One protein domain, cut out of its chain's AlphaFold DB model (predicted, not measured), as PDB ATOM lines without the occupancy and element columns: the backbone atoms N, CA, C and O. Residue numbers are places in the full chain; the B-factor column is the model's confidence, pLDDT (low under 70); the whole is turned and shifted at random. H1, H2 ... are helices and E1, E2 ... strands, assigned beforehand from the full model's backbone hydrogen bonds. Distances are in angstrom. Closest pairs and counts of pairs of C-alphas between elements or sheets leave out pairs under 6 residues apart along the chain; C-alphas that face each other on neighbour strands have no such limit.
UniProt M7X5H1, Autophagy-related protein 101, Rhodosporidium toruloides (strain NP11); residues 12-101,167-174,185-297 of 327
ATOM      1  N   VAL A  12     144.966 119.341 157.303       91.31
ATOM      2  CA  VAL A  12     143.919 118.451 156.790       91.31
ATOM      3  C   VAL A  12     144.363 117.787 155.492       91.31
ATOM      4  O   VAL A  12     144.698 118.472 154.521       91.31
ATOM      5  N   PHE A  13     144.331 116.456 155.465       92.88
ATOM      6  CA  PHE A  13     144.436 115.657 154.249       92.88
ATOM      7  C   PHE A  13     143.069 115.500 153.578       92.88
ATOM      8  O   PHE A  13     142.051 115.344 154.255       92.88
ATOM      9  N   GLN A  14     143.054 115.490 152.244       93.12
ATOM     10  CA  GLN A  14     141.859 115.223 151.442       93.12
ATOM     11  C   GLN A  14     142.162 114.283 150.275       93.12
ATOM     12  O   GLN A  14     143.160 114.473 149.570       93.12
ATOM     13  N   ALA A  15     141.256 113.337 150.032       92.81
ATOM     14  CA  ALA A  15     141.185 112.526 148.818       92.81
ATOM     15  C   ALA A  15     139.722 112.194 148.474       92.81
ATOM     16  O   ALA A  15     138.850 112.246 149.340       92.81
ATOM     17  N   SER A  16     139.470 111.838 147.212       93.31
ATOM     18  CA  SER A  16     138.188 111.303 146.749       93.31
ATOM     19  C   SER A  16     138.440 110.084 145.862       93.31
ATOM     20  O   SER A  16     139.308 110.123 144.981       93.31
ATOM     21  N   ILE A  17     137.734 108.987 146.135       94.56
ATOM     22  CA  ILE A  17     137.929 107.680 145.508       94.56
ATOM     23  C   ILE A  17     136.590 107.202 144.943       94.56
ATOM     24  O   ILE A  17     135.623 107.029 145.683       94.56
ATOM     25  N   ALA A  18     136.550 106.971 143.630       92.94
ATOM     26  CA  ALA A  18     135.393 106.406 142.946       92.94
ATOM     27  C   ALA A  18     135.612 104.899 142.788       92.94
ATOM     28  O   ALA A  18     136.638 104.476 142.253       92.94
ATOM     29  N   VAL A  19     134.687 104.093 143.304       92.75
ATOM     30  CA  VAL A  19     134.905 102.669 143.581       92.75
ATOM     31  C   VAL A  19     133.657 101.851 143.233       92.75
ATOM     32  O   VAL A  19     132.529 102.294 143.443       92.75
ATOM     33  N   GLU A  20     133.833 100.653 142.672       91.50
ATOM     34  CA  GLU A  20     132.717  99.718 142.469       91.50
ATOM     35  C   GLU A  20     132.315  99.077 143.804       91.50
ATOM     36  O   GLU A  20     133.156  98.862 144.679       91.50
ATOM     37  N   ARG A  21     131.030  98.733 143.975       91.12
ATOM     38  CA  ARG A  21     130.486  98.247 145.260       91.12
ATOM     39  C   ARG A  21     131.217  97.016 145.827       91.12
ATOM     40  O   ARG A  21     131.257  96.850 147.042       91.12
ATOM     41  N   SER A  22     131.801  96.191 144.960       91.31
ATOM     42  CA  SER A  22     132.685  95.061 145.285       91.31
ATOM     43  C   SER A  22     133.909  95.473 146.111       91.31
ATOM     44  O   SER A  22     134.164  94.896 147.164       91.31
ATOM     45  N   TYR A  23     134.638  96.497 145.664       94.25
ATOM     46  CA  TYR A  23     135.936  96.888 146.223       94.25
ATOM     47  C   TYR A  23     135.843  97.836 147.430       94.25
ATOM     48  O   TYR A  23     136.858  98.101 148.072       94.25
ATOM     49  N   VAL A  24     134.649  98.341 147.783       95.62
ATOM     50  CA  VAL A  24     134.456  99.312 148.886       95.62
ATOM     51  C   VAL A  24     135.110  98.846 150.192       95.62
ATOM     52  O   VAL A  24     135.793  99.643 150.836       95.62
ATOM     53  N   ARG A  25     134.945  97.568 150.576       97.12
ATOM     54  CA  ARG A  25     135.530  97.025 151.818       97.12
ATOM     55  C   ARG A  25     137.058  97.066 151.787       97.12
ATOM     56  O   ARG A  25     137.682  97.609 152.695       97.12
ATOM     57  N   GLU A  26     137.648  96.517 150.733       96.94
ATOM     58  CA  GLU A  26     139.099  96.374 150.582       96.94
ATOM     59  C   GLU A  26     139.793  97.737 150.475       96.94
ATOM     60  O   GLU A  26     140.762  98.001 151.187       96.94
ATOM     61  N   VAL A  27     139.243  98.642 149.660       97.69
ATOM     62  CA  VAL A  27     139.763 100.003 149.482       97.69
ATOM     63  C   VAL A  27     139.668 100.807 150.777       97.69
ATOM     64  O   VAL A  27     140.632 101.471 151.153       97.69
ATOM     65  N   ALA A  28     138.548 100.735 151.502       97.75
ATOM     66  CA  ALA A  28     138.400 101.442 152.772       97.75
ATOM     67  C   ALA A  28     139.343 100.903 153.862       97.75
ATOM     68  O   ALA A  28     139.932 101.691 154.607       97.75
ATOM     69  N   ARG A  29     139.546  99.579 153.912       97.31
ATOM     70  CA  ARG A  29     140.529  98.925 154.788       97.31
ATOM     71  C   ARG A  29     141.954  99.389 154.467       97.31
ATOM     72  O   ARG A  29     142.678  99.786 155.376       97.31
ATOM     73  N   ALA A  30     142.334  99.414 153.188       97.00
ATOM     74  CA  ALA A  30     143.641  99.883 152.725       97.00
ATOM     75  C   ALA A  30     143.892 101.374 153.020       97.00
ATOM     76  O   ALA A  30     144.969 101.742 153.501       97.00
ATOM     77  N   VAL A  31     142.885 102.228 152.808       97.25
ATOM     78  CA  VAL A  31     142.912 103.656 153.166       97.25
ATOM     79  C   VAL A  31     143.142 103.840 154.666       97.25
ATOM     80  O   VAL A  31     144.061 104.560 155.055       97.25
ATOM     81  N   LEU A  32     142.355 103.169 155.516       96.19
ATOM     82  CA  LEU A  32     142.489 103.284 156.969       96.19
ATOM     83  C   LEU A  32     143.838 102.759 157.462       96.19
ATOM     84  O   LEU A  32     144.533 103.477 158.179       96.19
ATOM     85  N   PHE A  33     144.249 101.558 157.046       94.12
ATOM     86  CA  PHE A  33     145.552 101.005 157.417       94.12
ATOM     87  C   PHE A  33     146.716 101.907 156.998       94.12
ATOM     88  O   PHE A  33     147.631 102.081 157.792       94.12
ATOM     89  N   THR A  34     146.658 102.559 155.834       94.50
ATOM     90  CA  THR A  34     147.693 103.516 155.401       94.50
ATOM     91  C   THR A  34     147.782 104.731 156.325       94.50
ATOM     92  O   THR A  34     148.874 105.115 156.746       94.50
ATOM     93  N   ILE A  35     146.639 105.337 156.664       93.25
ATOM     94  CA  ILE A  35     146.580 106.502 157.561       93.25
ATOM     95  C   ILE A  35     147.142 106.128 158.935       93.25
ATOM     96  O   ILE A  35     147.991 106.832 159.481       93.25
ATOM     97  N   LEU A  36     146.699 104.989 159.468       90.38
ATOM     98  CA  LEU A  36     147.071 104.507 160.793       90.38
ATOM     99  C   LEU A  36     148.547 104.065 160.827       90.38
ATOM    100  O   LEU A  36     149.261 104.415 161.759       90.38
ATOM    101  N   PHE A  37     149.065 103.430 159.773       89.31
ATOM    102  CA  PHE A  37     150.485 103.077 159.640       89.31
ATOM    103  C   PHE A  37     151.413 104.303 159.578       89.31
ATOM    104  O   PHE A  37     152.526 104.264 160.091       89.31
ATOM    105  N   HIS A  38     150.989 105.429 158.999       86.44
ATOM    106  CA  HIS A  38     151.821 106.640 158.966       86.44
ATOM    107  C   HIS A  38     151.726 107.525 160.223       86.44
ATOM    108  O   HIS A  38     152.389 108.572 160.286       86.44
ATOM    109  N   ARG A  39     150.877 107.164 161.198       82.62
ATOM    110  CA  ARG A  39     150.518 108.052 162.320       82.62
ATOM    111  C   ARG A  39     150.356 107.401 163.687       82.62
ATOM    112  O   ARG A  39     150.478 108.105 164.681       82.62
ATOM    113  N   VAL A  40     150.096 106.104 163.763       68.62
ATOM    114  CA  VAL A  40     149.656 105.404 164.979       68.62
ATOM    115  C   VAL A  40     150.570 104.206 165.234       68.62
ATOM    116  O   VAL A  40     150.123 103.071 165.354       68.62
ATOM    117  N   LEU A  41     151.880 104.471 165.246       64.00
ATOM    118  CA  LEU A  41     152.903 103.466 165.507       64.00
ATOM    119  C   LEU A  41     153.815 103.918 166.653       64.00
ATOM    120  O   LEU A  41     154.632 104.827 166.495       64.00
ATOM    121  N   GLY A  42     153.714 103.220 167.784       61.06
ATOM    122  CA  GLY A  42     154.882 102.921 168.611       61.06
ATOM    123  C   GLY A  42     155.788 101.893 167.908       61.06
ATOM    124  O   GLY A  42     155.896 101.859 166.680       61.06
ATOM    125  N   THR A  43     156.427 101.000 168.661       59.84
ATOM    126  CA  THR A  43     157.166  99.873 168.069       59.84
ATOM    127  C   THR A  43     156.199  98.823 167.510       59.84
ATOM    128  O   THR A  43     155.734  97.968 168.263       59.84
ATOM    129  N   LEU A  44     155.904  98.865 166.201       67.56
ATOM    130  CA  LEU A  44     155.193  97.773 165.518       67.56
ATOM    131  C   LEU A  44     155.903  96.440 165.761       67.56
ATOM    132  O   LEU A  44     157.110  96.340 165.532       67.56
ATOM    133  N   SER A  45     155.148  95.405 166.132       66.88
ATOM    134  CA  SER A  45     155.709  94.059 166.281       66.88
ATOM    135  C   SER A  45     156.073  93.442 164.925       66.88
ATOM    136  O   SER A  45     157.073  92.732 164.802       66.88
ATOM    137  N   LYS A  46     155.269  93.731 163.891       74.56
ATOM    138  CA  LYS A  46     155.417  93.175 162.545       74.56
ATOM    139  C   LYS A  46     154.784  94.086 161.478       74.56
ATOM    140  O   LYS A  46     153.574  94.323 161.527       74.56
ATOM    141  N   PRO A  47     155.545  94.570 160.478       81.19
ATOM    142  CA  PRO A  47     154.958  95.173 159.288       81.19
ATOM    143  C   PRO A  47     154.309  94.093 158.409       81.19
ATOM    144  O   PRO A  47     154.832  92.985 158.278       81.19
ATOM    145  N   SER A  48     153.185  94.429 157.784       89.00
ATOM    146  CA  SER A  48     152.505  93.610 156.779       89.00
ATOM    147  C   SER A  48     152.130  94.466 155.567       89.00
ATOM    148  O   SER A  48     152.301  95.689 155.566       89.00
ATOM    149  N   THR A  49     151.605  93.826 154.528       93.06
ATOM    150  CA  THR A  49     151.083  94.475 153.325       93.06
ATOM    151  C   THR A  49     149.681  93.973 152.996       93.06
ATOM    152  O   THR A  49     149.304  92.857 153.353       93.06
ATOM    153  N   LEU A  50     148.899  94.818 152.328       94.06
ATOM    154  CA  LEU A  50     147.572  94.510 151.793       94.06
ATOM    155  C   LEU A  50     147.552  94.910 150.317       94.06
ATOM    156  O   LEU A  50     147.958  96.023 149.995       94.06
ATOM    157  N   GLU A  51     147.087  94.041 149.424       95.88
ATOM    158  CA  GLU A  51     146.990  94.356 147.993       95.88
ATOM    159  C   GLU A  51     145.540  94.608 147.584       95.88
ATOM    160  O   GLU A  51     144.659  93.822 147.922       95.88
ATOM    161  N   VAL A  52     145.295  95.701 146.852       95.00
ATOM    162  CA  VAL A  52     143.974  96.048 146.301       95.00
ATOM    163  C   VAL A  52     144.163  96.598 144.887       95.00
ATOM    164  O   VAL A  52     144.964  97.512 144.689       95.00
ATOM    165  N   CYS A  53     143.468  96.032 143.894       91.56
ATOM    166  CA  CYS A  53     143.568  96.404 142.467       91.56
ATOM    167  C   CYS A  53     145.017  96.487 141.932       91.56
ATOM    168  O   CYS A  53     145.358  97.390 141.167       91.56
ATOM    169  N   GLY A  54     145.905  95.586 142.371       91.19
ATOM    170  CA  GLY A  54     147.325  95.597 141.988       91.19
ATOM    171  C   GLY A  54     148.148  96.742 142.596       91.19
ATOM    172  O   GLY A  54     149.171  97.128 142.032       91.19
ATOM    173  N   VAL A  55     147.698  97.313 143.719       93.75
ATOM    174  CA  VAL A  55     148.425  98.309 144.515       93.75
ATOM    175  C   VAL A  55     148.710  97.738 145.902       93.75
ATOM    176  O   VAL A  55     147.783  97.340 146.607       93.75
ATOM    177  N   THR A  56     149.982  97.706 146.295       96.19
ATOM    178  CA  THR A  56     150.431  97.207 147.601       96.19
ATOM    179  C   THR A  56     150.442  98.344 148.632       96.19
ATOM    180  O   THR A  56     151.185  99.316 148.498       96.19
ATOM    181  N   PHE A  57     149.637  98.215 149.684       95.12
ATOM    182  CA  PHE A  57     149.514  99.161 150.795       95.12
ATOM    183  C   PHE A  57     150.241  98.653 152.047       95.12
ATOM    184  O   PHE A  57     150.268  97.440 152.280       95.12
ATOM    185  N   PRO A  58     150.779  99.543 152.901       91.75
ATOM    186  CA  PRO A  58     151.291  99.150 154.208       91.75
ATOM    187  C   PRO A  58     150.133  98.805 155.158       91.75
ATOM    188  O   PRO A  58     149.150  99.543 155.254       91.75
ATOM    189  N   ALA A  59     150.258  97.694 155.883       87.44
ATOM    190  CA  ALA A  59     149.262  97.221 156.838       87.44
ATOM    191  C   ALA A  59     149.910  96.899 158.202       87.44
ATOM    192  O   ALA A  59     150.875  96.132 158.252       87.44
ATOM    193  N   PRO A  60     149.409  97.449 159.322       82.06
ATOM    194  CA  PRO A  60     149.847  97.052 160.658       82.06
ATOM    195  C   PRO A  60     149.251  95.682 161.021       82.06
ATOM    196  O   PRO A  60     148.044  95.482 160.911       82.06
ATOM    197  N   ALA A  61     150.079  94.733 161.465       82.38
ATOM    198  CA  ALA A  61     149.656  93.359 161.772       82.38
ATOM    199  C   ALA A  61     149.080  93.189 163.198       82.38
ATOM    200  O   ALA A  61     149.329  92.176 163.850       82.38
ATOM    201  N   GLU A  62     148.350  94.189 163.696       86.38
ATOM    202  CA  GLU A  62     147.947  94.303 165.104       86.38
ATOM    203  C   GLU A  62     146.423  94.144 165.257       86.38
ATOM    204  O   GLU A  62     145.642  94.920 164.698       86.38
ATOM    205  N   ARG A  63     145.986  93.136 166.028       87.44
ATOM    206  CA  ARG A  63     144.586  92.657 166.059       87.44
ATOM    207  C   ARG A  63     143.571  93.736 166.455       87.44
ATOM    208  O   ARG A  63     142.521  93.855 165.836       87.44
ATOM    209  N   GLU A  64     143.903  94.552 167.453       83.19
ATOM    210  CA  GLU A  64     143.051  95.642 167.959       83.19
ATOM    211  C   GLU A  64     142.778  96.710 166.883       83.19
ATOM    212  O   GLU A  64     141.712  97.331 166.845       83.19
ATOM    213  N   LEU A  65     143.744  96.907 165.982       86.44
ATOM    214  CA  LEU A  65     143.672  97.879 164.899       86.44
ATOM    215  C   LEU A  65     142.896  97.316 163.699       86.44
ATOM    216  O   LEU A  65     142.150  98.053 163.059       86.44
ATOM    217  N   GLU A  66     142.988  96.008 163.446       90.44
ATOM    218  CA  GLU A  66     142.115  95.293 162.505       90.44
ATOM    219  C   GLU A  66     140.645  95.298 162.972       90.44
ATOM    220  O   GLU A  66     139.762  95.659 162.193       90.44
ATOM    221  N   GLU A  67     140.375  95.015 164.254       90.31
ATOM    222  CA  GLU A  67     139.037  95.099 164.870       90.31
ATOM    223  C   GLU A  67     138.426  96.512 164.784       90.31
ATOM    224  O   GLU A  67     137.221  96.675 164.549       90.31
ATOM    225  N   LEU A  68     139.243  97.555 164.983       89.50
ATOM    226  CA  LEU A  68     138.815  98.943 164.814       89.50
ATOM    227  C   LEU A  68     138.484  99.246 163.347       89.50
ATOM    228  O   LEU A  68     137.435  99.834 163.069       89.50
ATOM    229  N   VAL A  69     139.351  98.842 162.415       93.62
ATOM    230  CA  VAL A  69     139.189  99.131 160.986       93.62
ATOM    231  C   VAL A  69     137.987  98.401 160.397       93.62
ATOM    232  O   VAL A  69     137.144  99.070 159.807       93.62
ATOM    233  N   GLU A  70     137.819  97.093 160.611       94.75
ATOM    234  CA  GLU A  70     136.667  96.356 160.061       94.75
ATOM    235  C   GLU A  70     135.323  96.911 160.560       94.75
ATOM    236  O   GLU A  70     134.391  97.043 159.769       94.75
ATOM    237  N   ARG A  71     135.216  97.362 161.823       91.12
ATOM    238  CA  ARG A  71     133.991  98.030 162.314       91.12
ATOM    239  C   ARG A  71     133.699  99.339 161.568       91.12
ATOM    240  O   ARG A  71     132.537  99.645 161.299       91.12
ATOM    241  N   LYS A  72     134.724 100.132 161.244       94.81
ATOM    242  CA  LYS A  72     134.555 101.405 160.518       94.81
ATOM    243  C   LYS A  72     134.303 101.181 159.028       94.81
ATOM    244  O   LYS A  72     133.514 101.909 158.433       94.81
ATOM    245  N   VAL A  73     134.885 100.135 158.449       96.69
ATOM    246  CA  VAL A  73     134.592  99.696 157.082       96.69
ATOM    247  C   VAL A  73     133.162  99.151 156.969       96.69
ATOM    248  O   VAL A  73     132.460  99.513 156.029       96.69
ATOM    249  N   ASP A  74     132.674  98.385 157.949       95.44
ATOM    250  CA  ASP A  74     131.268  97.958 158.039       95.44
ATOM    251  C   ASP A  74     130.296  99.146 158.033       95.44
ATOM    252  O   ASP A  74     129.330  99.155 157.269       95.44
ATOM    253  N   LEU A  75     130.557 100.163 158.864       94.31
ATOM    254  CA  LEU A  75     129.749 101.386 158.906       94.31
ATOM    255  C   LEU A  75     129.778 102.130 157.561       94.31
ATOM    256  O   LEU A  75     128.739 102.603 157.101       94.31
ATOM    257  N   LEU A  76     130.934 102.191 156.892       95.75
ATOM    258  CA  LEU A  76     131.065 102.827 155.579       95.75
ATOM    259  C   LEU A  76     130.309 102.054 154.485       95.75
ATOM    260  O   LEU A  76     129.618 102.668 153.676       95.75
ATOM    261  N   VAL A  77     130.352 100.719 154.497       95.38
ATOM    262  CA  VAL A  77     129.558  99.859 153.600       95.38
ATOM    263  C   VAL A  77     128.049  99.996 153.877       95.38
ATOM    264  O   VAL A  77     127.252  99.990 152.934       95.38
ATOM    265  N   LYS A  78     127.635 100.185 155.140       93.31
ATOM    266  CA  LYS A  78     126.239 100.485 155.522       93.31
ATOM    267  C   LYS A  78     125.790 101.848 154.974       93.31
ATOM    268  O   LYS A  78     124.747 101.919 154.324       93.31
ATOM    269  N   ALA A  79     126.588 102.906 155.137       92.75
ATOM    270  CA  ALA A  79     126.301 104.230 154.572       92.75
ATOM    271  C   ALA A  79     126.197 104.191 153.030       92.75
ATOM    272  O   ALA A  79     125.201 104.626 152.443       92.75
ATOM    273  N   LEU A  80     127.176 103.556 152.379       93.75
ATOM    274  CA  LEU A  80     127.270 103.368 150.926       93.75
ATOM    275  C   LEU A  80     126.343 102.271 150.362       93.75
ATOM    276  O   LEU A  80     126.496 101.857 149.212       93.75
ATOM    277  N   SER A  81     125.354 101.790 151.122       87.94
ATOM    278  CA  SER A  81     124.372 100.815 150.627       87.94
ATOM    279  C   SER A  81     123.308 101.470 149.737       87.94
ATOM    280  O   SER A  81     122.151 101.649 150.115       87.94
ATOM    281  N   GLY A  82     123.728 101.817 148.520       74.38
ATOM    282  CA  GLY A  82     122.921 102.326 147.412       74.38
ATOM    283  C   GLY A  82     123.822 102.767 146.256       74.38
ATOM    284  O   GLY A  82     124.951 103.196 146.484       74.38
ATOM    285  N   GLU A  83     123.349 102.655 145.017       71.81
ATOM    286  CA  GLU A  83     124.097 103.145 143.850       71.81
ATOM    287  C   GLU A  83     124.132 104.677 143.803       71.81
ATOM    288  O   GLU A  83     123.183 105.333 144.235       71.81
ATOM    289  N   GLY A  84     125.225 105.251 143.288       75.75
ATOM    290  CA  GLY A  84     125.403 106.704 143.204       75.75
ATOM    291  C   GLY A  84     125.496 107.407 144.564       75.75
ATOM    292  O   GLY A  84     125.400 108.631 144.626       75.75
ATOM    293  N   ARG A  85     125.658 106.656 145.665       89.44
ATOM    294  CA  ARG A  85     125.882 107.229 146.996       89.44
ATOM    295  C   ARG A  85     127.330 107.662 147.169       89.44
ATOM    296  O   ARG A  85     128.257 106.937 146.802       89.44
ATOM    297  N   THR A  86     127.497 108.799 147.831       93.81
ATOM    298  CA  THR A  86     128.758 109.217 148.439       93.81
ATOM    299  C   THR A  86     128.691 109.066 149.959       93.81
ATOM    300  O   THR A  86     127.608 109.106 150.540       93.81
ATOM    301  N   ALA A  87     129.843 108.870 150.602       95.81
ATOM    302  CA  ALA A  87     129.989 108.914 152.058       95.81
ATOM    303  C   ALA A  87     131.393 109.401 152.442       95.81
ATOM    304  O   ALA A  87     132.360 109.187 151.700       95.81
ATOM    305  N   LYS A  88     131.523 110.055 153.602       95.75
ATOM    306  CA  LYS A  88     132.780 110.683 154.045       95.75
ATOM    307  C   LYS A  88     133.378 110.008 155.265       95.75
ATOM    308  O   LYS A  88     132.802 110.011 156.348       95.75
ATOM    309  N   LEU A  89     134.580 109.474 155.087       97.12
ATOM    310  CA  LEU A  89     135.399 108.919 156.152       97.12
ATOM    311  C   LEU A  89     136.290 110.021 156.735       97.12
ATOM    312  O   LEU A  89     137.137 110.582 156.034       97.12
ATOM    313  N   PHE A  90     136.125 110.303 158.024       96.62
ATOM    314  CA  PHE A  90     136.947 111.255 158.763       96.62
ATOM    315  C   PHE A  90     137.829 110.539 159.783       96.62
ATOM    316  O   PHE A  90     137.320 109.769 160.594       96.62
ATOM    317  N   VAL A  91     139.124 110.855 159.811       95.31
ATOM    318  CA  VAL A  91     140.034 110.485 160.911       95.31
ATOM    319  C   VAL A  91     140.532 111.764 161.576       95.31
ATOM    320  O   VAL A  91     140.930 112.700 160.881       95.31
ATOM    321  N   THR A  92     140.529 111.829 162.906       93.44
ATOM    322  CA  THR A  92     141.132 112.934 163.672       93.44
ATOM    323  C   THR A  92     142.144 112.427 164.685       93.44
ATOM    324  O   THR A  92     141.913 111.425 165.364       93.44
ATOM    325  N   LEU A  93     143.266 113.144 164.786       91.31
ATOM    326  CA  LEU A  93     144.378 112.829 165.677       91.31
ATOM    327  C   LEU A  93     144.530 113.915 166.747       91.31
ATOM    328  O   LEU A  93     144.599 115.108 166.440       91.31
ATOM    329  N   TYR A  94     144.600 113.501 168.012       89.19
ATOM    330  CA  TYR A  94     144.724 114.371 169.183       89.19
ATOM    331  C   TYR A  94     146.082 114.171 169.884       89.19
ATOM    332  O   TYR A  94     146.603 113.057 169.866       89.19
ATOM    333  N   PRO A  95     146.678 115.210 170.513       84.19
ATOM    334  CA  PRO A  95     148.084 115.161 170.954       84.19
ATOM    335  C   PRO A  95     148.423 114.172 172.072       84.19
ATOM    336  O   PRO A  95     149.589 113.921 172.344       84.19
ATOM    337  N   THR A  96     147.402 113.656 172.740       77.38
ATOM    338  CA  THR A  96     147.478 112.696 173.840       77.38
ATOM    339  C   THR A  96     146.298 111.732 173.721       77.38
ATOM    340  O   THR A  96     145.321 112.073 173.032       77.38
ATOM    341  N   PRO A  97     146.338 110.568 174.397       75.56
ATOM    342  CA  PRO A  97     145.205 109.655 174.480       75.56
ATOM    343  C   PRO A  97     143.878 110.346 174.832       75.56
ATOM    344  O   PRO A  97     143.817 111.426 175.445       75.56
ATOM    345  N   LEU A  98     142.784 109.729 174.390       78.00
ATOM    346  CA  LEU A  98     141.446 110.265 174.604       78.00
ATOM    347  C   LEU A  98     141.059 110.145 176.087       78.00
ATOM    348  O   LEU A  98     141.418 109.166 176.741       78.00
ATOM    349  N   PRO A  99     140.344 111.135 176.648       73.69
ATOM    350  CA  PRO A  99     139.860 111.031 178.013       73.69
ATOM    351  C   PRO A  99     138.779 109.947 178.064       73.69
ATOM    352  O   PRO A  99     138.014 109.783 177.114       73.69
ATOM    353  N   ALA A 100     138.662 109.231 179.182       68.75
ATOM    354  CA  ALA A 100     137.518 108.349 179.373       68.75
ATOM    355  C   ALA A 100     136.221 109.178 179.305       68.75
ATOM    356  O   ALA A 100     136.057 110.132 180.069       68.75
ATOM    357  N   LEU A 101     135.306 108.816 178.398       62.84
ATOM    358  CA  LEU A 101     133.969 109.408 178.361       62.84
ATOM    359  C   LEU A 101     133.297 109.241 179.736       62.84
ATOM    360  O   LEU A 101     133.389 108.155 180.322       62.84
ATOM    361  N   SER A 167     138.724 104.159 172.279       50.81
ATOM    362  CA  SER A 167     137.414 104.660 171.861       50.81
ATOM    363  C   SER A 167     136.306 103.660 172.219       50.81
ATOM    364  O   SER A 167     136.562 102.465 172.410       50.81
ATOM    365  N   ALA A 168     135.060 104.146 172.276       48.59
ATOM    366  CA  ALA A 168     133.868 103.327 172.512       48.59
ATOM    367  C   ALA A 168     133.889 102.024 171.688       48.59
ATOM    368  O   ALA A 168     133.730 100.934 172.239       48.59
ATOM    369  N   SER A 169     134.239 102.138 170.399       45.12
ATOM    370  CA  SER A 169     134.463 101.026 169.469       45.12
ATOM    371  C   SER A 169     135.351  99.899 170.020       45.12
ATOM    372  O   SER A 169     134.917  98.749 170.041       45.12
ATOM    373  N   ALA A 170     136.587 100.171 170.450       45.91
ATOM    374  CA  ALA A 170     137.503  99.095 170.855       45.91
ATOM    375  C   ALA A 170     137.231  98.573 172.282       45.91
ATOM    376  O   ALA A 170     137.429  97.386 172.537       45.91
ATOM    377  N   ARG A 171     136.611  99.369 173.170       51.56
ATOM    378  CA  ARG A 171     136.002  98.824 174.405       51.56
ATOM    379  C   ARG A 171     134.876  97.830 174.096       51.56
ATOM    380  O   ARG A 171     134.819  96.766 174.706       51.56
ATOM    381  N   ALA A 172     134.019  98.145 173.124       45.59
ATOM    382  CA  ALA A 172     132.949  97.259 172.665       45.59
ATOM    383  C   ALA A 172     133.457  96.031 171.882       45.59
ATOM    384  O   ALA A 172     132.705  95.078 171.705       45.59
ATOM    385  N   ALA A 173     134.710  96.026 171.413       41.84
ATOM    386  CA  ALA A 173     135.334  94.838 170.825       41.84
ATOM    387  C   ALA A 173     135.777  93.844 171.913       41.84
ATOM    388  O   ALA A 173     135.399  92.676 171.891       41.84
ATOM    389  N   LEU A 174     136.503  94.338 172.920       43.06
ATOM    390  CA  LEU A 174     137.120  93.519 173.970       43.06
ATOM    391  C   LEU A 174     136.126  92.951 175.007       43.06
ATOM    392  O   LEU A 174     136.509  92.101 175.808       43.06
ATOM    393  N   GLY A 185     122.177  97.702 166.422       53.38
ATOM    394  CA  GLY A 185     122.045  98.949 167.191       53.38
ATOM    395  C   GLY A 185     123.352  99.365 167.876       53.38
ATOM    396  O   GLY A 185     123.699 100.543 167.892       53.38
ATOM    397  N   ALA A 186     124.135  98.391 168.347       57.16
ATOM    398  CA  ALA A 186     125.422  98.630 169.001       57.16
ATOM    399  C   ALA A 186     126.482  99.274 168.080       57.16
ATOM    400  O   ALA A 186     127.394  99.941 168.571       57.16
ATOM    401  N   LYS A 187     126.392  99.098 166.751       61.00
ATOM    402  CA  LYS A 187     127.305  99.762 165.799       61.00
ATOM    403  C   LYS A 187     126.983 101.246 165.637       61.00
ATOM    404  O   LYS A 187     127.910 102.044 165.504       61.00
ATOM    405  N   ASP A 188     125.703 101.603 165.697       67.25
ATOM    406  CA  ASP A 188     125.253 102.989 165.586       67.25
ATOM    407  C   ASP A 188     125.468 103.727 166.931       67.25
ATOM    408  O   ASP A 188     126.092 104.790 166.930       67.25
ATOM    409  N   GLU A 189     125.133 103.110 168.083       74.62
ATOM    410  CA  GLU A 189     125.479 103.620 169.434       74.62
ATOM    411  C   GLU A 189     126.993 103.925 169.556       74.62
ATOM    412  O   GLU A 189     127.391 104.979 170.057       74.62
ATOM    413  N   ALA A 190     127.863 103.038 169.051       74.69
ATOM    414  CA  ALA A 190     129.317 103.227 169.110       74.69
ATOM    415  C   ALA A 190     129.828 104.413 168.266       74.69
ATOM    416  O   ALA A 190     130.876 104.983 168.587       74.69
ATOM    417  N   GLN A 191     129.114 104.806 167.203       83.81
ATOM    418  CA  GLN A 191     129.442 106.024 166.458       83.81
ATOM    419  C   GLN A 191     128.922 107.282 167.168       83.81
ATOM    420  O   GLN A 191     129.634 108.287 167.195       83.81
ATOM    421  N   GLU A 192     127.743 107.234 167.795       85.94
ATOM    422  CA  GLU A 192     127.231 108.345 168.609       85.94
ATOM    423  C   GLU A 192     128.170 108.685 169.779       85.94
ATOM    424  O   GLU A 192     128.460 109.862 170.016       85.94
ATOM    425  N   GLU A 193     128.731 107.680 170.465       85.25
ATOM    426  CA  GLU A 193     129.727 107.919 171.521       85.25
ATOM    427  C   GLU A 193     131.016 108.580 170.990       85.25
ATOM    428  O   GLU A 193     131.605 109.419 171.676       85.25
ATOM    429  N   GLU A 194     131.443 108.283 169.758       87.56
ATOM    430  CA  GLU A 194     132.603 108.932 169.131       87.56
ATOM    431  C   GLU A 194     132.308 110.358 168.625       87.56
ATOM    432  O   GLU A 194     133.169 111.233 168.745       87.56
ATOM    433  N   VAL A 195     131.092 110.645 168.146       89.06
ATOM    434  CA  VAL A 195     130.654 112.027 167.864       89.06
ATOM    435  C   VAL A 195     130.649 112.843 169.161       89.06
ATOM    436  O   VAL A 195     131.279 113.902 169.234       89.06
ATOM    437  N   ARG A 196     130.051 112.298 170.227       88.25
ATOM    438  CA  ARG A 196     130.026 112.899 171.568       88.25
ATOM    439  C   ARG A 196     131.427 113.093 172.159       88.25
ATOM    440  O   ARG A 196     131.660 114.079 172.857       88.25
ATOM    441  N   MET A 197     132.375 112.199 171.869       87.25
ATOM    442  CA  MET A 197     133.790 112.378 172.218       87.25
ATOM    443  C   MET A 197     134.375 113.620 171.533       87.25
ATOM    444  O   MET A 197     134.981 114.455 172.201       87.25
ATOM    445  N   VAL A 198     134.171 113.785 170.221       87.69
ATOM    446  CA  VAL A 198     134.660 114.960 169.476       87.69
ATOM    447  C   VAL A 198     134.036 116.257 170.000       87.69
ATOM    448  O   VAL A 198     134.738 117.262 170.127       87.69
ATOM    449  N   GLU A 199     132.753 116.250 170.358       88.38
ATOM    450  CA  GLU A 199     132.081 117.392 170.990       88.38
ATOM    451  C   GLU A 199     132.638 117.704 172.386       88.38
ATOM    452  O   GLU A 199     132.940 118.863 172.679       88.38
ATOM    453  N   ALA A 200     132.858 116.689 173.226       87.44
ATOM    454  CA  ALA A 200     133.453 116.860 174.550       87.44
ATOM    455  C   ALA A 200     134.892 117.403 174.478       87.44
ATOM    456  O   ALA A 200     135.264 118.272 175.267       87.44
ATOM    457  N   LEU A 201     135.691 116.951 173.506       87.44
ATOM    458  CA  LEU A 201     137.039 117.469 173.249       87.44
ATOM    459  C   LEU A 201     136.996 118.937 172.804       87.44
ATOM    460  O   LEU A 201     137.720 119.762 173.363       87.44
ATOM    461  N   LYS A 202     136.097 119.293 171.873       86.12
ATOM    462  CA  LYS A 202     135.859 120.688 171.456       86.12
ATOM    463  C   LYS A 202     135.452 121.572 172.640       86.12
ATOM    464  O   LYS A 202     136.019 122.649 172.807       86.12
ATOM    465  N   ALA A 203     134.540 121.105 173.494       86.88
ATOM    466  CA  ALA A 203     134.102 121.820 174.697       86.88
ATOM    467  C   ALA A 203     135.220 121.992 175.747       86.88
ATOM    468  O   ALA A 203     135.239 122.983 176.470       86.88
ATOM    469  N   GLN A 204     136.186 121.067 175.802       85.25
ATOM    470  CA  GLN A 204     137.409 121.179 176.611       85.25
ATOM    471  C   GLN A 204     138.496 122.068 175.969       85.25
ATOM    472  O   GLN A 204     139.579 122.204 176.533       85.25
ATOM    473  N   GLY A 205     138.265 122.624 174.774       86.00
ATOM    474  CA  GLY A 205     139.285 123.342 174.003       86.00
ATOM    475  C   GLY A 205     140.391 122.444 173.426       86.00
ATOM    476  O   GLY A 205     141.386 122.956 172.914       86.00
ATOM    477  N   ARG A 206     140.242 121.110 173.477       85.06
ATOM    478  CA  ARG A 206     141.189 120.152 172.886       85.06
ATOM    479  C   ARG A 206     140.975 120.083 171.375       85.06
ATOM    480  O   ARG A 206     140.085 119.389 170.887       85.06
ATOM    481  N   THR A 207     141.824 120.777 170.626       86.88
ATOM    482  CA  THR A 207     141.893 120.664 169.165       86.88
ATOM    483  C   THR A 207     142.576 119.362 168.741       86.88
ATOM    484  O   THR A 207     143.529 118.911 169.380       86.88
ATOM    485  N   ALA A 208     142.124 118.780 167.628       90.75
ATOM    486  CA  ALA A 208     142.948 117.837 166.874       90.75
ATOM    487  C   ALA A 208     144.180 118.579 166.314       90.75
ATOM    488  O   ALA A 208     144.106 119.787 166.073       90.75
ATOM    489  N   TRP A 209     145.299 117.879 166.120       89.81
ATOM    490  CA  TRP A 209     146.487 118.439 165.459       89.81
ATOM    491  C   TRP A 209     146.485 118.153 163.954       89.81
ATOM    492  O   TRP A 209     146.858 119.020 163.166       89.81
ATOM    493  N   GLU A 210     145.945 116.998 163.558       91.50
ATOM    494  CA  GLU A 210     145.804 116.581 162.165       91.50
ATOM    495  C   GLU A 210     144.430 115.935 161.915       91.50
ATOM    496  O   GLU A 210     143.851 115.283 162.793       91.50
ATOM    497  N   GLY A 211     143.898 116.130 160.707       94.00
ATOM    498  CA  GLY A 211     142.652 115.527 160.239       94.00
ATOM    499  C   GLY A 211     142.778 114.936 158.836       94.00
ATOM    500  O   GLY A 211     143.508 115.447 157.992       94.00
ATOM    501  N   TRP A 212     142.028 113.875 158.561       96.06
ATOM    502  CA  TRP A 212     141.937 113.237 157.248       96.06
ATOM    503  C   TRP A 212     140.473 113.166 156.834       96.06
ATOM    504  O   TRP A 212     139.629 112.793 157.645       96.06
ATOM    505  N   CYS A 213     140.171 113.528 155.590       96.38
ATOM    506  CA  CYS A 213     138.846 113.409 154.988       96.38
ATOM    507  C   CYS A 213     138.977 112.646 153.666       96.38
ATOM    508  O   CYS A 213     139.582 113.153 152.719       96.38
ATOM    509  N   VAL A 214     138.426 111.436 153.595       96.88
ATOM    510  CA  VAL A 214     138.389 110.634 152.365       96.88
ATOM    511  C   VAL A 214     136.936 110.445 151.951       96.88
ATOM    512  O   VAL A 214     136.134 109.878 152.692       96.88
ATOM    513  N   GLU A 215     136.590 110.970 150.781       96.06
ATOM    514  CA  GLU A 215     135.272 110.817 150.169       96.06
ATOM    515  C   GLU A 215     135.254 109.552 149.303       96.06
ATOM    516  O   GLU A 215     136.162 109.326 148.503       96.06
ATOM    517  N   PHE A 216     134.236 108.719 149.489       96.12
ATOM    518  CA  PHE A 216     134.014 107.498 148.720       96.12
ATOM    519  C   PHE A 216     132.758 107.682 147.873       96.12
ATOM    520  O   PHE A 216     131.715 108.046 148.413       96.12
ATOM    521  N   GLU A 217     132.848 107.414 146.574       94.31
ATOM    522  CA  GLU A 217     131.743 107.461 145.610       94.31
ATOM    523  C   GLU A 217     131.503 106.049 145.058       94.31
ATOM    524  O   GLU A 217     132.390 105.480 144.417       94.31
ATOM    525  N   VAL A 218     130.320 105.469 145.297       93.06
ATOM    526  CA  VAL A 218     129.955 104.169 144.709       93.06
ATOM    527  C   VAL A 218     129.473 104.364 143.279       93.06
ATOM    528  O   VAL A 218     128.387 104.897 143.033       93.06
ATOM    529  N   LEU A 219     130.274 103.865 142.339       89.50
ATOM    530  CA  LEU A 219     129.934 103.813 140.922       89.50
ATOM    531  C   LEU A 219     128.665 102.970 140.712       89.50
ATOM    532  O   LEU A 219     128.586 101.832 141.176       89.50
ATOM    533  N   SER A 220     127.679 103.529 140.004       80.00
ATOM    534  CA  SER A 220     126.456 102.814 139.618       80.00
ATOM    535  C   SER A 220     126.758 101.657 138.674       80.00
ATOM    536  O   SER A 220     127.455 101.820 137.664       80.00
ATOM    537  N   ASP A 221     126.164 100.503 138.952       67.88
ATOM    538  CA  ASP A 221     126.377  99.284 138.185       67.88
ATOM    539  C   ASP A 221     125.438  99.302 136.972       67.88
ATOM    540  O   ASP A 221     124.399  98.654 136.954       67.88
ATOM    541  N   ALA A 222     125.767 100.132 135.972       58.56
ATOM    542  CA  ALA A 222     124.853 100.524 134.894       58.56
ATOM    543  C   ALA A 222     124.236  99.323 134.143       58.56
ATOM    544  O   ALA A 222     124.827  98.777 133.195       58.56
ATOM    545  N   VAL A 223     123.032  98.948 134.591       50.53
ATOM    546  CA  VAL A 223     122.259  97.773 134.186       50.53
ATOM    547  C   VAL A 223     121.833  97.895 132.725       50.53
ATOM    548  O   VAL A 223     121.202  98.871 132.331       50.53
ATOM    549  N   GLY A 224     122.125  96.859 131.932       51.69
ATOM    550  CA  GLY A 224     121.566  96.709 130.585       51.69
ATOM    551  C   GLY A 224     122.520  96.983 129.419       51.69
ATOM    552  O   GLY A 224     122.220  97.816 128.577       51.69
ATOM    553  N   MET A 225     123.615  96.218 129.304       50.47
ATOM    554  CA  MET A 225     124.133  95.756 127.998       50.47
ATOM    555  C   MET A 225     125.100  94.574 128.189       50.47
ATOM    556  O   MET A 225     126.242  94.733 128.618       50.47
ATOM    557  N   GLY A 226     124.629  93.361 127.879       51.66
ATOM    558  CA  GLY A 226     125.244  92.082 128.278       51.66
ATOM    559  C   GLY A 226     126.567  91.678 127.608       51.66
ATOM    560  O   GLY A 226     126.948  90.521 127.720       51.66
ATOM    561  N   GLY A 227     127.259  92.586 126.910       55.09
ATOM    562  CA  GLY A 227     128.523  92.298 126.209       55.09
ATOM    563  C   GLY A 227     129.733  93.125 126.660       55.09
ATOM    564  O   GLY A 227     130.870  92.721 126.442       55.09
ATOM    565  N   THR A 228     129.529  94.277 127.308       56.03
ATOM    566  CA  THR A 228     130.613  95.246 127.584       56.03
ATOM    567  C   THR A 228     131.149  95.220 129.017       56.03
ATOM    568  O   THR A 228     132.113  95.928 129.306       56.03
ATOM    569  N   ARG A 229     130.562  94.419 129.921       61.31
ATOM    570  CA  ARG A 229     130.875  94.448 131.366       61.31
ATOM    571  C   ARG A 229     132.352  94.165 131.672       61.31
ATOM    572  O   ARG A 229     132.929  94.884 132.472       61.31
ATOM    573  N   SER A 230     132.982  93.212 130.975       63.03
ATOM    574  CA  SER A 230     134.411  92.886 131.153       63.03
ATOM    575  C   SER A 230     135.335  94.065 130.803       63.03
ATOM    576  O   SER A 230     136.102  94.497 131.654       63.03
ATOM    577  N   ARG A 231     135.210  94.659 129.603       63.34
ATOM    578  CA  ARG A 231     136.025  95.833 129.217       63.34
ATOM    579  C   ARG A 231     135.742  97.074 130.069       63.34
ATOM    580  O   ARG A 231     136.633  97.901 130.237       63.34
ATOM    581  N   ARG A 232     134.514  97.221 130.588       64.94
ATOM    582  CA  ARG A 232     134.172  98.287 131.541       64.94
ATOM    583  C   ARG A 232     134.895  98.064 132.870       64.94
ATOM    584  O   ARG A 232     135.608  98.966 133.284       64.94
ATOM    585  N   SER A 233     134.778  96.866 133.446       72.88
ATOM    586  CA  SER A 233     135.421  96.455 134.704       72.88
ATOM    587  C   SER A 233     136.943  96.652 134.675       72.88
ATOM    588  O   SER A 233     137.497  97.264 135.579       72.88
ATOM    589  N   THR A 234     137.628  96.281 133.585       80.25
ATOM    590  CA  THR A 234     139.076  96.544 133.460       80.25
ATOM    591  C   THR A 234     139.427  98.038 133.408       80.25
ATOM    592  O   THR A 234     140.528  98.423 133.785       80.25
ATOM    593  N   ALA A 235     138.520  98.898 132.931       83.00
ATOM    594  CA  ALA A 235     138.750 100.342 132.846       83.00
ATOM    595  C   ALA A 235     138.389 101.082 134.148       83.00
ATOM    596  O   ALA A 235     139.020 102.088 134.479       83.00
ATOM    597  N   THR A 236     137.398 100.596 134.900       85.81
ATOM    598  CA  THR A 236     137.078 101.076 136.251       85.81
ATOM    599  C   THR A 236     138.122 100.615 137.263       85.81
ATOM    600  O   THR A 236     138.562 101.438 138.061       85.81
ATOM    601  N   GLU A 237     138.609  99.373 137.175       88.50
ATOM    602  CA  GLU A 237     139.736  98.881 137.978       88.50
ATOM    603  C   GLU A 237     141.023  99.672 137.692       88.50
ATOM    604  O   GLU A 237     141.673 100.125 138.629       88.50
ATOM    605  N   GLU A 238     141.361  99.946 136.427       89.50
ATOM    606  CA  GLU A 238     142.530 100.769 136.064       89.50
ATOM    607  C   GLU A 238     142.427 102.217 136.589       89.50
ATOM    608  O   GLU A 238     143.405 102.796 137.080       89.50
ATOM    609  N   ARG A 239     141.224 102.807 136.544       88.44
ATOM    610  CA  ARG A 239     140.952 104.120 137.148       88.44
ATOM    611  C   ARG A 239     141.109 104.070 138.669       88.44
ATOM    612  O   ARG A 239     141.765 104.947 139.231       88.44
ATOM    613  N   LEU A 240     140.549 103.054 139.323       92.44
ATOM    614  CA  LEU A 240     140.654 102.851 140.767       92.44
ATOM    615  C   LEU A 240     142.122 102.674 141.171       92.44
ATOM    616  O   LEU A 240     142.619 103.462 141.968       92.44
ATOM    617  N   ARG A 241     142.858 101.760 140.530       93.75
ATOM    618  CA  ARG A 241     144.311 101.557 140.673       93.75
ATOM    619  C   ARG A 241     145.098 102.864 140.555       93.75
ATOM    620  O   ARG A 241     146.026 103.097 141.331       93.75
ATOM    621  N   THR A 242     144.706 103.752 139.642       90.50
ATOM    622  CA  THR A 242     145.305 105.089 139.511       90.50
ATOM    623  C   THR A 242     144.981 105.993 140.712       90.50
ATOM    624  O   THR A 242     145.895 106.598 141.271       90.50
ATOM    625  N   GLN A 243     143.722 106.047 141.167       93.31
ATOM    626  CA  GLN A 243     143.312 106.805 142.364       93.31
ATOM    627  C   GLN A 243     143.956 106.267 143.659       93.31
ATOM    628  O   GLN A 243     144.306 107.050 144.540       93.31
ATOM    629  N   LEU A 244     144.170 104.953 143.762       95.50
ATOM    630  CA  LEU A 244     144.849 104.294 144.882       95.50
ATOM    631  C   LEU A 244     146.344 104.653 144.950       95.50
ATOM    632  O   LEU A 244     146.857 104.958 146.029       95.50
ATOM    633  N   ASN A 245     147.031 104.691 143.804       94.31
ATOM    634  CA  ASN A 245     148.413 105.172 143.726       94.31
ATOM    635  C   ASN A 245     148.516 106.675 144.048       94.31
ATOM    636  O   ASN A 245     149.404 107.072 144.801       94.31
ATOM    637  N   ASP A 246     147.603 107.509 143.531       89.69
ATOM    638  CA  ASP A 246     147.547 108.941 143.873       89.69
ATOM    639  C   ASP A 246     147.360 109.141 145.386       89.69
ATOM    640  O   ASP A 246     148.122 109.877 146.016       89.69
ATOM    641  N   PHE A 247     146.415 108.416 145.996       94.44
ATOM    642  CA  PHE A 247     146.184 108.431 147.441       94.44
ATOM    643  C   PHE A 247     147.456 108.102 148.238       94.44
ATOM    644  O   PHE A 247     147.834 108.908 149.088       94.44
ATOM    645  N   LEU A 248     148.145 106.991 147.935       93.62
ATOM    646  CA  LEU A 248     149.380 106.575 148.620       93.62
ATOM    647  C   LEU A 248     150.500 107.620 148.520       93.62
ATOM    648  O   LEU A 248     151.164 107.947 149.507       93.62
ATOM    649  N   LEU A 249     150.721 108.166 147.324       90.12
ATOM    650  CA  LEU A 249     151.784 109.142 147.085       90.12
ATOM    651  C   LEU A 249     151.480 110.472 147.785       90.12
ATOM    652  O   LEU A 249     152.376 111.089 148.366       90.12
ATOM    653  N   ARG A 250     150.209 110.891 147.795       91.19
ATOM    654  CA  ARG A 250     149.740 112.059 148.549       91.19
ATOM    655  C   ARG A 250     149.847 111.847 150.050       91.19
ATOM    656  O   ARG A 250     150.286 112.770 150.732       91.19
ATOM    657  N   SER A 251     149.431 110.692 150.576       91.56
ATOM    658  CA  SER A 251     149.452 110.411 152.016       91.56
ATOM    659  C   SER A 251     150.886 110.357 152.531       91.56
ATOM    660  O   SER A 251     151.187 110.956 153.562       91.56
ATOM    661  N   LEU A 252     151.804 109.749 151.774       90.38
ATOM    662  CA  LEU A 252     153.232 109.759 152.084       90.38
ATOM    663  C   LEU A 252     153.822 111.179 152.010       90.38
ATOM    664  O   LEU A 252     154.474 111.631 152.948       90.38
ATOM    665  N   HIS A 253     153.543 111.934 150.943       88.00
ATOM    666  CA  HIS A 253     154.023 113.314 150.819       88.00
ATOM    667  C   HIS A 253     153.494 114.217 151.947       88.00
ATOM    668  O   HIS A 253     154.253 114.985 152.537       88.00
ATOM    669  N   PHE A 254     152.209 114.111 152.292       89.06
ATOM    670  CA  PHE A 254     151.590 114.838 153.402       89.06
ATOM    671  C   PHE A 254     152.221 114.453 154.748       89.06
ATOM    672  O   PHE A 254     152.603 115.337 155.516       89.06
ATOM    673  N   THR A 255     152.404 113.155 155.011       87.94
ATOM    674  CA  THR A 255     152.941 112.673 156.294       87.94
ATOM    675  C   THR A 255     154.414 113.022 156.495       87.94
ATOM    676  O   THR A 255     154.801 113.301 157.632       87.94
ATOM    677  N   MET A 256     155.206 113.077 155.413       84.44
ATOM    678  CA  MET A 256     156.631 113.439 155.429       84.44
ATOM    679  C   MET A 256     156.913 114.948 155.367       84.44
ATOM    680  O   MET A 256     157.935 115.379 155.894       84.44
ATOM    681  N   THR A 257     156.059 115.763 154.734       81.06
ATOM    682  CA  THR A 257     156.277 117.228 154.663       81.06
ATOM    683  C   THR A 257     155.740 117.982 155.877       81.06
ATOM    684  O   THR A 257     156.237 119.062 156.187       81.06
ATOM    685  N   LYS A 258     154.752 117.424 156.587       72.75
ATOM    686  CA  LYS A 258     154.104 118.057 157.748       72.75
ATOM    687  C   LYS A 258     154.522 117.413 159.071       72.75
ATOM    688  O   LYS A 258     153.694 117.144 159.933       72.75
ATOM    689  N   THR A 259     155.812 117.151 159.256       70.38
ATOM    690  CA  THR A 259     156.337 116.549 160.495       70.38
ATOM    691  C   THR A 259     156.446 117.537 161.659       70.38
ATOM    692  O   THR A 259     156.281 117.137 162.806       70.38
ATOM    693  N   SER A 260     156.643 118.830 161.386       62.84
ATOM    694  CA  SER A 260     156.923 119.884 162.381       62.84
ATOM    695  C   SER A 260     155.790 120.206 163.370       62.84
ATOM    696  O   SER A 260     155.980 121.024 164.267       62.84
ATOM    697  N   HIS A 261     154.619 119.582 163.211       69.88
ATOM    698  CA  HIS A 261     153.455 119.735 164.091       69.88
ATOM    699  C   HIS A 261     153.039 118.437 164.806       69.88
ATOM    700  O   HIS A 261     152.064 118.449 165.557       69.88
ATOM    701  N   ILE A 262     153.767 117.331 164.587       80.75
ATOM    702  CA  ILE A 262     153.510 116.048 165.251       80.75
ATOM    703  C   ILE A 262     153.852 116.198 166.749       80.75
ATOM    704  O   ILE A 262     154.988 116.554 167.071       80.75
ATOM    705  N   PRO A 263     152.906 115.954 167.674       80.25
ATOM    706  CA  PRO A 263     153.156 116.051 169.111       80.25
ATOM    707  C   PRO A 263     154.182 115.019 169.607       80.25
ATOM    708  O   PRO A 263     154.335 113.965 168.988       80.25
ATOM    709  N   PRO A 264     154.880 115.270 170.729       79.75
ATOM    710  CA  PRO A 264     155.800 114.289 171.293       79.75
ATOM    711  C   PRO A 264     155.051 113.016 171.714       79.75
ATOM    712  O   PRO A 264     153.989 113.083 172.334       79.75
ATOM    713  N   ILE A 265     155.638 111.855 171.421       77.06
ATOM    714  CA  ILE A 265     155.141 110.555 171.887       77.06
ATOM    715  C   ILE A 265     155.240 110.523 173.420       77.06
ATOM    716  O   ILE A 265     156.330 110.636 173.977       77.06
ATOM    717  N   THR A 266     154.094 110.404 174.097       69.69
ATOM    718  CA  THR A 266     153.996 110.462 175.570       69.69
ATOM    719  C   THR A 266     153.829 109.098 176.239       69.69
ATOM    720  O   THR A 266     154.011 109.000 177.452       69.69
ATOM    721  N   THR A 267     153.527 108.044 175.477       73.75
ATOM    722  CA  THR A 267     153.381 106.667 175.971       73.75
ATOM    723  C   THR A 267     154.109 105.680 175.054       73.75
ATOM    724  O   THR A 267     154.387 105.983 173.895       73.75
ATOM    725  N   ALA A 268     154.436 104.494 175.573       74.06
ATOM    726  CA  ALA A 268     155.034 103.394 174.803       74.06
ATOM    727  C   ALA A 268     153.971 102.450 174.197       74.06
ATOM    728  O   ALA A 268     154.250 101.289 173.905       74.06
ATOM    729  N   GLU A 269     152.731 102.924 174.079       74.69
ATOM    730  CA  GLU A 269     151.584 102.145 173.613       74.69
ATOM    731  C   GLU A 269     151.546 102.085 172.082       74.69
ATOM    732  O   GLU A 269     152.165 102.899 171.394       74.69
ATOM    733  N   LEU A 270     150.770 101.144 171.533       73.94
ATOM    734  CA  LEU A 270     150.561 101.044 170.086       73.94
ATOM    735  C   LEU A 270     149.976 102.346 169.505       73.94
ATOM    736  O   LEU A 270     150.384 102.775 168.429       73.94
ATOM    737  N   MET A 271     149.067 102.996 170.243       76.19
ATOM    738  CA  MET A 271     148.398 104.241 169.850       76.19
ATOM    739  C   MET A 271     148.765 105.412 170.791       76.19
ATOM    740  O   MET A 271     147.972 105.756 171.666       76.19
ATOM    741  N   PRO A 272     149.930 106.072 170.620       78.94
ATOM    742  CA  PRO A 272     150.367 107.164 171.505       78.94
ATOM    743  C   PRO A 272     149.564 108.472 171.341       78.94
ATOM    744  O   PRO A 272     149.709 109.402 172.136       78.94
ATOM    745  N   TYR A 273     148.712 108.555 170.316       85.50
ATOM    746  CA  TYR A 273     147.827 109.685 170.037       85.50
ATOM    747  C   TYR A 273     146.367 109.248 170.140       85.50
ATOM    748  O   TYR A 273     146.014 108.124 169.786       85.50
ATOM    749  N   GLY A 274     145.487 110.155 170.564       87.38
ATOM    750  CA  GLY A 274     144.052 109.890 170.551       87.38
ATOM    751  C   GLY A 274     143.508 109.880 169.121       87.38
ATOM    752  O   GLY A 274     143.609 110.894 168.435       87.38
ATOM    753  N   VAL A 275     142.917 108.765 168.684       89.88
ATOM    754  CA  VAL A 275     142.351 108.592 167.333       89.88
ATOM    755  C   VAL A 275     140.827 108.484 167.409       89.88
ATOM    756  O   VAL A 275     140.308 107.678 168.181       89.88
ATOM    757  N   VAL A 276     140.108 109.248 166.584       92.12
ATOM    758  CA  VAL A 276     138.659 109.070 166.357       92.12
ATOM    759  C   VAL A 276     138.405 108.877 164.863       92.12
ATOM    760  O   VAL A 276     139.025 109.559 164.044       92.12
ATOM    761  N   VAL A 277     137.507 107.952 164.502       93.94
ATOM    762  CA  VAL A 277     137.177 107.633 163.103       93.94
ATOM    763  C   VAL A 277     135.665 107.714 162.912       93.94
ATOM    764  O   VAL A 277     134.932 106.858 163.400       93.94
ATOM    765  N   LEU A 278     135.182 108.728 162.198       95.50
ATOM    766  CA  LEU A 278     133.752 108.937 161.950       95.50
ATOM    767  C   LEU A 278     133.398 108.608 160.497       95.50
ATOM    768  O   LEU A 278     134.099 109.026 159.575       95.50
ATOM    769  N   VAL A 279     132.290 107.899 160.302       96.00
ATOM    770  CA  VAL A 279     131.711 107.593 158.991       96.00
ATOM    771  C   VAL A 279     130.460 108.439 158.791       96.00
ATOM    772  O   VAL A 279     129.499 108.314 159.542       96.00
ATOM    773  N   ASP A 280     130.492 109.289 157.771       94.06
ATOM    774  CA  ASP A 280     129.407 110.175 157.338       94.06
ATOM    775  C   ASP A 280     128.681 110.938 158.479       94.06
ATOM    776  O   ASP A 280     127.454 110.916 158.582       94.06
ATOM    777  N   PRO A 281     129.419 111.607 159.393       93.00
ATOM    778  CA  PRO A 281     128.816 112.309 160.518       93.00
ATOM    779  C   PRO A 281     128.023 113.541 160.059       93.00
ATOM    780  O   PRO A 281     128.540 114.391 159.332       93.00
ATOM    781  N   VAL A 282     126.800 113.690 160.586       90.19
ATOM    782  CA  VAL A 282     125.865 114.805 160.308       90.19
ATOM    783  C   VAL A 282     126.524 116.186 160.432       90.19
ATOM    784  O   VAL A 282     126.218 117.096 159.664       90.19
ATOM    785  N   THR A 283     127.447 116.346 161.385       90.44
ATOM    786  CA  THR A 283     128.334 117.513 161.481       90.44
ATOM    787  C   THR A 283     129.783 117.053 161.319       90.44
ATOM    788  O   THR A 283     130.227 116.202 162.097       90.44
ATOM    789  N   PRO A 284     130.567 117.609 160.375       91.44
ATOM    790  CA  PRO A 284     131.952 117.195 160.191       91.44
ATOM    791  C   PRO A 284     132.804 117.545 161.428       91.44
ATOM    792  O   PRO A 284     132.628 118.609 162.037       91.44
ATOM    793  N   PRO A 285     133.768 116.690 161.819       91.06
ATOM    794  CA  PRO A 285     134.574 116.916 163.018       91.06
ATOM    795  C   PRO A 285     135.434 118.184 162.921       91.06
ATOM    796  O   PRO A 285     135.677 118.823 163.944       91.06
ATOM    797  N   PHE A 286     135.816 118.595 161.711       90.38
ATOM    798  CA  PHE A 286     136.558 119.820 161.421       90.38
ATOM    799  C   PHE A 286     136.063 120.491 160.132       90.38
ATOM    800  O   PHE A 286     135.436 119.856 159.285       90.38
ATOM    801  N   ALA A 287     136.384 121.775 159.957       88.69
ATOM    802  CA  ALA A 287     136.158 122.469 158.696       88.69
ATOM    803  C   ALA A 287     137.104 121.911 157.619       88.69
ATOM    804  O   ALA A 287     138.315 122.123 157.683       88.69
ATOM    805  N   VAL A 288     136.556 121.193 156.639       84.75
ATOM    806  CA  VAL A 288     137.315 120.700 155.482       84.75
ATOM    807  C   VAL A 288     137.728 121.912 154.629       84.75
ATOM    808  O   VAL A 288     136.847 122.651 154.180       84.75
ATOM    809  N   PRO A 289     139.032 122.171 154.401       81.62
ATOM    810  CA  PRO A 289     139.461 123.248 153.511       81.62
ATOM    811  C   PRO A 289     138.895 123.044 152.103       81.62
ATOM    812  O   PRO A 289     138.728 121.903 151.678       81.62
ATOM    813  N   LYS A 290     138.663 124.117 151.335       74.88
ATOM    814  CA  LYS A 290     138.305 123.962 149.913       74.88
ATOM    815  C   LYS A 290     139.365 123.087 149.218       74.88
ATOM    816  O   LYS A 290     140.553 123.341 149.444       74.88
ATOM    817  N   PRO A 291     138.977 122.079 148.414       64.62
ATOM    818  CA  PRO A 291     139.932 121.171 147.799       64.62
ATOM    819  C   PRO A 291     140.853 121.963 146.873       64.62
ATOM    820  O   PRO A 291     140.428 122.497 145.849       64.62
ATOM    821  N   VAL A 292     142.127 122.058 147.251       56.44
ATOM    822  CA  VAL A 292     143.158 122.622 146.382       56.44
ATOM    823  C   VAL A 292     143.452 121.567 145.325       56.44
ATOM    824  O   VAL A 292     144.216 120.633 145.567       56.44
ATOM    825  N   ILE A 293     142.814 121.712 144.162       52.09
ATOM    826  CA  ILE A 293     143.128 120.954 142.947       52.09
ATOM    827  C   ILE A 293     144.475 121.471 142.424       52.09
ATOM    828  O   ILE A 293     144.550 122.253 141.483       52.09
ATOM    829  N   ALA A 294     145.548 121.097 143.117       53.34
ATOM    830  CA  ALA A 294     146.892 121.179 142.580       53.34
ATOM    831  C   ALA A 294     147.100 119.949 141.695       53.34
ATOM    832  O   ALA A 294     146.956 118.825 142.184       53.34
ATOM    833  N   ASP A 295     147.453 120.159 140.427       48.84
ATOM    834  CA  ASP A 295     147.849 119.071 139.537       48.84
ATOM    835  C   ASP A 295     149.050 118.344 140.140       48.84
ATOM    836  O   ASP A 295     150.178 118.852 140.190       48.84
ATOM    837  N   LEU A 296     148.797 117.140 140.645       51.44
ATOM    838  CA  LEU A 296     149.843 116.310 141.201       51.44
ATOM    839  C   LEU A 296     150.724 115.830 140.060       51.44
ATOM    840  O   LEU A 296     150.285 115.149 139.133       51.44
ATOM    841  N   LYS A 297     152.000 116.210 140.149       53.75
ATOM    842  CA  LYS A 297     153.057 115.715 139.272       53.75
ATOM    843  C   LYS A 297     152.941 114.193 139.235       53.75
ATOM    844  O   LYS A 297     153.075 113.551 140.274       53.75
TER     845      LYS A 297
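This is residues 12 to 101, 167 to 174 and 185 to 297 of the 327 residues of the protein "Autophagy-related protein 101" of Rhodosporidium toruloides (strain NP11) (UniProt M7X5H1). A twisted sheet of four strands has helices H1 and H2 over one face, the long helix H5 running along its edge strand E1, and H4 slanting over the opposite face. A small hairpin, E2 and E3, packs on the side of H1 away from the sheet, and the short H3 sits by H2 and H4. The printed part has 211 residues with five named helices and six named strands, in the order E1 H1 E2 E3 H2 E4 H3 H4 E5 H5 E6. The large sheet runs E1 E5 E4 E6 and is mixed; the class is mixed, helices and strands. The whole is compact, with a radius of gyration of the C-alphas of 17.5 A and spans of 57 by 40 by 36 A.

E1 is residues 12 to 19, 22.5 A long, from C-alpha 12 at (143.919, 118.451, 156.790). H1 is residues 24 to 37, 19.7 A. E2, residues 47 to 52, and E3, residues 55 to 60, measure 17.0 A and 16.3 A. H2 is residues 63 to 79, 24.5 A, and E4 residues 86 to 94, 26.7 A. H3 is residues 168 to 174, 10.4 A, and H4 residues 185 to 203, 26.9 A. E5 is residues 210 to 218, 26.6 A. H5, residues 229 to 257, is 41.3 A long and begins at C-alpha 229, (130.875, 94.448, 131.366). E6, residues 274 to 279, is 17.1 A long and ends at C-alpha 279, (131.711, 107.593, 158.991).

E1 and E5 are parallel, with N 13 and O 211 2.8 A apart. E5 and E4 are antiparallel, with N 212 and O 91 at 2.8 A, as are E4 and E6, with N 94 and O 274 at 2.8 A. H1 is on this sheet at a height of 8.9 A, over E5 and E4, and H5 is on the same face at 8.1 A, over E1. H4, at 9.0 A, is on the opposite face. E5, H5 and E6 form a split strand-helix-strand unit, two strands running the same way with E4 between them, and its crossover is right-handed. H1 and H2 touch at Arg 25 and Val 73, their closest C-alphas, 6.0 A apart, at a steep tilt of 42 degrees, opposite ways. H3 touches H2, closest at the C-alphas of Leu 68 and Ala 170, 6.2 A, and touches H4 at those of Ser 169 and Ala 190, 5.6 A. In the hairpin E2 and E3, N 57 and O 50 are 2.8 A apart; the closest C-alphas of H1 and E3 are those of Phe 33 and Ala 59, 5.3 A. Every O i to N i+4 pair is within hydrogen-bond range in H1, H2, H3 and H5, and 14 of 15 in H4.

The two C-alphas farthest apart, those of Gln 204 and Gly 227, are 58.8 A from each other. Residues 102 to 166 and 175 to 184 are not printed, with gaps of 8.8 A and 17.4 A between the C-alphas across the cuts. H5 to E6 is a long link of 16 residues, and residues 223 to 228 stand free. The mean pLDDT of the printed part is 82.5; among the residues under 70 are 167 to 174, 221 to 232 and 291 to 297.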